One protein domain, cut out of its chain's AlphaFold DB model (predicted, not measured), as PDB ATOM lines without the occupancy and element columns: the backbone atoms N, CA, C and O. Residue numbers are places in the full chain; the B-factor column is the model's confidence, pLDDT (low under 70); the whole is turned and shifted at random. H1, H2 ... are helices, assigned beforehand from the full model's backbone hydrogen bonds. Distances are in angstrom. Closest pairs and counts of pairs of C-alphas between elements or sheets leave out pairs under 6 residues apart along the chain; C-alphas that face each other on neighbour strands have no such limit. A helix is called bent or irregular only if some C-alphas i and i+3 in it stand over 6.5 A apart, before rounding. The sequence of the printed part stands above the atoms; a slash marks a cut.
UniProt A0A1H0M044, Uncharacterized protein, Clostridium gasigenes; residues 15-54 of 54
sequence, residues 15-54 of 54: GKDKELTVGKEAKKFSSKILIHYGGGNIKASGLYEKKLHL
ATOM      1  N   GLY A  15      30.125 -22.068 -29.530       96.62
ATOM      2  CA  GLY A  15      31.196 -21.092 -29.345       96.62
ATOM      3  C   GLY A  15      31.833 -20.658 -30.664       96.62
ATOM      4  O   GLY A  15      31.582 -21.241 -31.717       96.62
ATOM      5  N   LYS A  16      32.672 -19.623 -30.588       94.69
ATOM      6  CA  LYS A  16      33.443 -19.121 -31.729       94.69
ATOM      7  C   LYS A  16      34.357 -20.221 -32.289       94.69
ATOM      8  O   LYS A  16      34.961 -20.968 -31.515       94.69
ATOM      9  N   ASP A  17      34.443 -20.299 -33.615       92.69
ATOM     10  CA  ASP A  17      35.321 -21.199 -34.374       92.69
ATOM     11  C   ASP A  17      35.056 -22.711 -34.149       92.69
ATOM     12  O   ASP A  17      35.890 -23.561 -34.473       92.69
ATOM     13  N   LYS A  18      33.896 -23.100 -33.595       93.69
ATOM     14  CA  LYS A  18      33.544 -24.520 -33.379       93.69
ATOM     15  C   LYS A  18      33.197 -25.269 -34.653       93.69
ATOM     16  O   LYS A  18      33.369 -26.489 -34.693       93.69
ATOM     17  N   GLU A  19      32.789 -24.561 -35.697       90.88
ATOM     18  CA  GLU A  19      32.612 -25.105 -37.040       90.88
ATOM     19  C   GLU A  19      33.873 -25.830 -37.543       90.88
ATOM     20  O   GLU A  19      33.761 -26.830 -38.246       90.88
ATOM     21  N   LEU A  20      35.069 -25.429 -37.082       91.06
ATOM     22  CA  LEU A  20      36.347 -26.058 -37.443       91.06
ATOM     23  C   LEU A  20      36.482 -27.504 -36.937       91.06
ATOM     24  O   LEU A  20      37.355 -28.247 -37.379       91.06
ATOM     25  N   THR A  21      35.627 -27.928 -36.004       92.75
ATOM     26  CA  THR A  21      35.632 -29.295 -35.457       92.75
ATOM     27  C   THR A  21      34.790 -30.283 -36.264       92.75
ATOM     28  O   THR A  21      34.853 -31.484 -35.997       92.75
ATOM     29  N   VAL A  22      34.038 -29.811 -37.267       91.50
ATOM     30  CA  VAL A  22      33.048 -30.618 -37.996       91.50
ATOM     31  C   VAL A  22      33.651 -31.865 -38.647       91.50
ATOM     32  O   VAL A  22      33.070 -32.940 -38.533       91.50
ATOM     33  N   GLY A  23      34.852 -31.765 -39.231       90.88
ATOM     34  CA  GLY A  23      35.557 -32.910 -39.821       90.88
ATOM     35  C   GLY A  23      35.861 -34.005 -38.807       90.88
ATOM     36  O   GLY A  23      35.509 -35.168 -39.002       90.88
ATOM     37  N   LYS A  24      36.411 -33.622 -37.649       92.94
ATOM     38  CA  LYS A  24      36.703 -34.554 -36.551       92.94
ATOM     39  C   LYS A  24      35.443 -35.248 -36.031       92.94
ATOM     40  O   LYS A  24      35.508 -36.415 -35.652       92.94
ATOM     41  N   GLU A  25      34.319 -34.542 -35.961       94.06
ATOM     42  CA  GLU A  25      33.063 -35.120 -35.480       94.06
ATOM     43  C   GLU A  25      32.406 -36.025 -36.531       94.06
ATOM     44  O   GLU A  25      31.964 -37.115 -36.178       94.06
ATOM     45  N   ALA A  26      32.420 -35.643 -37.812       93.56
ATOM     46  CA  ALA A  26      31.891 -36.453 -38.910       93.56
ATOM     47  C   ALA A  26      32.676 -37.763 -39.106       93.56
ATOM     48  O   ALA A  26      32.079 -38.828 -39.287       93.56
ATOM     49  N   LYS A  27      34.011 -37.716 -38.976       93.56
ATOM     50  CA  LYS A  27      34.906 -38.872 -39.153       93.56
ATOM     51  C   LYS A  27      34.663 -40.017 -38.165       93.56
ATOM     52  O   LYS A  27      35.068 -41.145 -38.428       93.56
ATOM     53  N   LYS A  28      33.972 -39.758 -37.049       95.12
ATOM     54  CA  LYS A  28      33.538 -40.801 -36.100       95.12
ATOM     55  C   LYS A  28      32.497 -41.751 -36.694       95.12
ATOM     56  O   LYS A  28      32.319 -42.839 -36.162       95.12
ATOM     57  N   PHE A  29      31.816 -41.334 -37.761       95.00
ATOM     58  CA  PHE A  29      30.718 -42.079 -38.376       95.00
ATOM     59  C   PHE A  29      31.058 -42.575 -39.785       95.00
ATOM     60  O   PHE A  29      30.627 -43.660 -40.160       95.00
ATOM     61  N   SER A  30      31.815 -41.804 -40.574       95.38
ATOM     62  CA  SER A  30      32.211 -42.203 -41.931       95.38
ATOM     63  C   SER A  30      33.426 -41.423 -42.434       95.38
ATOM     64  O   SER A  30      33.620 -40.261 -42.087       95.38
ATOM     65  N   SER A  31      34.216 -42.046 -43.310       91.19
ATOM     66  CA  SER A  31      35.263 -41.384 -44.102       91.19
ATOM     67  C   SER A  31      34.748 -40.814 -45.430       91.19
ATOM     68  O   SER A  31      35.444 -40.030 -46.069       91.19
ATOM     69  N   LYS A  32      33.536 -41.200 -45.855       94.00
ATOM     70  CA  LYS A  32      32.878 -40.724 -47.077       94.00
ATOM     71  C   LYS A  32      31.537 -40.097 -46.725       94.00
ATOM     72  O   LYS A  32      30.648 -40.779 -46.215       94.00
ATOM     73  N   ILE A  33      31.390 -38.810 -47.017       91.12
ATOM     74  CA  ILE A  33      30.180 -38.048 -46.705       91.12
ATOM     75  C   ILE A  33      29.758 -37.164 -47.877       91.12
ATOM     76  O   ILE A  33      30.570 -36.812 -48.732       91.12
ATOM     77  N   LEU A  34      28.475 -36.805 -47.899       93.06
ATOM     78  CA  LEU A  34      27.911 -35.798 -48.791       93.06
ATOM     79  C   LEU A  34      27.672 -34.519 -47.991       93.06
ATOM     80  O   LEU A  34      27.017 -34.547 -46.952       93.06
ATOM     81  N   ILE A  35      28.164 -33.395 -48.502       90.62
ATOM     82  CA  ILE A  35      27.908 -32.083 -47.912       90.62
ATOM     83  C   ILE A  35      26.758 -31.460 -48.684       90.62
ATOM     84  O   ILE A  35      26.906 -31.105 -49.853       90.62
ATOM     85  N   HIS A  36      25.615 -31.333 -48.025       92.25
ATOM     86  CA  HIS A  36      24.448 -30.682 -48.591       92.25
ATOM     87  C   HIS A  36      24.314 -29.266 -48.026       92.25
ATOM     88  O   HIS A  36      24.352 -29.070 -46.813       92.25
ATOM     89  N   TYR A  37      24.171 -28.281 -48.909       92.19
ATOM     90  CA  TYR A  37      23.932 -26.884 -48.562       92.19
ATOM     91  C   TYR A  37      22.985 -26.250 -49.585       92.19
ATOM     92  O   TYR A  37      22.842 -26.751 -50.699       92.19
ATOM     93  N   GLY A  38      22.315 -25.170 -49.178       90.75
ATOM     94  CA  GLY A  38      21.393 -24.412 -50.027       90.75
ATOM     95  C   GLY A  38      22.119 -23.458 -50.983       90.75
ATOM     96  O   GLY A  38      23.037 -23.845 -51.699       90.75
ATOM     97  N   GLY A  39      21.704 -22.186 -51.000       89.50
ATOM     98  CA  GLY A  39      22.286 -21.161 -51.875       89.50
ATOM     99  C   GLY A  39      23.772 -20.848 -51.624       89.50
ATOM    100  O   GLY A  39      24.440 -21.433 -50.773       89.50
ATOM    101  N   GLY A  40      24.297 -19.857 -52.349       88.69
ATOM    102  CA  GLY A  40      25.723 -19.495 -52.343       88.69
ATOM    103  C   GLY A  40      26.256 -18.821 -51.069       88.69
ATOM    104  O   GLY A  40      27.454 -18.559 -50.989       88.69
ATOM    105  N   ASN A  41      25.414 -18.556 -50.065       92.06
ATOM    106  CA  ASN A  41      25.802 -17.784 -48.877       92.06
ATOM    107  C   ASN A  41      26.941 -18.424 -48.073       92.06
ATOM    108  O   ASN A  41      27.770 -17.700 -47.537       92.06
ATOM    109  N   ILE A  42      27.014 -19.760 -48.014       90.75
ATOM    110  CA  ILE A  42      28.102 -20.459 -47.309       90.75
ATOM    111  C   ILE A  42      29.477 -20.202 -47.947       90.75
ATOM    112  O   ILE A  42      30.483 -20.227 -47.249       90.75
ATOM    113  N   LYS A  43      29.512 -19.924 -49.255       89.44
ATOM    114  CA  LYS A  43      30.727 -19.528 -49.979       89.44
ATOM    115  C   LYS A  43      30.992 -18.033 -49.831       89.44
ATOM    116  O   LYS A  43      32.103 -17.614 -49.547       89.44
ATOM    117  N   ALA A  44      29.948 -17.210 -49.952       92.19
ATOM    118  CA  ALA A  44      30.072 -15.759 -49.802       92.19
ATOM    119  C   ALA A  44      30.578 -15.344 -48.408       92.19
ATOM    120  O   ALA A  44      31.333 -14.384 -48.285       92.19
ATOM    121  N   SER A  45      30.193 -16.077 -47.359       91.06
ATOM    122  CA  SER A  45      30.681 -15.855 -45.994       91.06
ATOM    123  C   SER A  45      32.089 -16.401 -45.740       91.06
ATOM    124  O   SER A  45      32.629 -16.206 -44.651       91.06
ATOM    125  N   GLY A  46      32.677 -17.115 -46.703       88.50
ATOM    126  CA  GLY A  46      33.950 -17.807 -46.542       88.50
ATOM    127  C   GLY A  46      33.867 -19.081 -45.696       88.50
ATOM    128  O   GLY A  46      34.902 -19.683 -45.429       88.50
ATOM    129  N   LEU A  47      32.679 -19.492 -45.224       88.75
ATOM    130  CA  LEU A  47      32.507 -20.652 -44.337       88.75
ATOM    131  C   LEU A  47      32.829 -21.972 -45.051       88.75
ATOM    132  O   LEU A  47      33.381 -22.884 -44.440       88.75
ATOM    133  N   TYR A  48      32.514 -22.065 -46.343       88.25
ATOM    134  CA  TYR A  48      32.846 -23.220 -47.170       88.25
ATOM    135  C   TYR A  48      34.369 -23.364 -47.339       88.25
ATOM    136  O   TYR A  48      34.928 -24.454 -47.221       88.25
ATOM    137  N   GLU A  49      35.045 -22.237 -47.557       82.50
ATOM    138  CA  GLU A  49      36.479 -22.107 -47.794       82.50
ATOM    139  C   GLU A  49      37.297 -22.207 -46.507       82.50
ATOM    140  O   GLU A  49      38.450 -22.641 -46.557       82.50
ATOM    141  N   LYS A  50      36.708 -21.872 -45.345       70.50
ATOM    142  CA  LYS A  50      37.323 -21.904 -44.000       70.50
ATOM    143  C   LYS A  50      37.734 -23.298 -43.517       70.50
ATOM    144  O   LYS A  50      38.015 -23.486 -42.338       70.50
ATOM    145  N   LYS A  51      37.882 -24.233 -44.452       60.38
ATOM    146  CA  LYS A  51      38.385 -25.587 -44.302       60.38
ATOM    147  C   LYS A  51      37.342 -26.516 -43.737       60.38
ATOM    148  O   LYS A  51      37.429 -27.015 -42.619       60.38
ATOM    149  N   LEU A  52      36.459 -26.898 -44.644       59.66
ATOM    150  CA  LEU A  52      35.855 -28.213 -44.639       59.66
ATOM    151  C   LEU A  52      36.925 -29.295 -44.943       59.66
ATOM    152  O   LEU A  52      36.829 -30.038 -45.913       59.66
ATOM    153  N   HIS A  53      37.998 -29.352 -44.142       57.25
ATOM    154  CA  HIS A  53      38.887 -30.511 -44.085       57.25
ATOM    155  C   HIS A  53      38.156 -31.581 -43.265       57.25
ATOM    156  O   HIS A  53      38.343 -31.686 -42.052       57.25
ATOM    157  N   LEU A  54      37.233 -32.283 -43.923       60.81
ATOM    158  CA  LEU A  54      36.555 -33.465 -43.388       60.81
ATOM    159  C   LEU A  54      37.492 -34.676 -43.417       60.81
ATOM    160  O   LEU A  54      38.224 -34.824 -44.421       60.81
TER     161      LEU A  54
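This is residues 15 to 54 of the 54 residues of an uncharacterized protein of Clostridium gasigenes (UniProt A0A1H0M044). With little regular structure, the chain makes a broad loop: H1 runs along one side, residues 27 to 40 turn back past it to the small helix H2 at the far end, and residues 45 to 54 fold back toward H1. The printed part has 40 residues with two named helices, H1 then H2, and no named strand; the class is all helix, though the helices hold only 13 residues. The whole is only just loose, close to compact, with a radius of gyration of the C-alphas of 10.9 A, and spans 28 by 23 by 14 A.

H1, residues 18 to 26, is irregular: C-alphas 20 and 23 are 7.3 A apart. Within it 2 of 5 O i to N i+4 pairs and 5 of 6 O i to N i+3 pairs are within hydrogen-bond range. H2, residues 41 to 44, is too short for an O i to N i+4 pair. H1 and H2 are apart.

H1 measures 13.3 A from C-alpha 18 at (33.544, -24.520, -33.379) to C-alpha 26. H2 measures 4.8 A and ends at C-alpha 44, (30.072, -15.759, -49.802).

The C-alphas of Lys 28 and Ala 44 are the two farthest apart, 28.8 A. The link from H1 to H2 is long, 14 residues. The printed part has no cut. Residues 51 to 54 have pLDDT under 70.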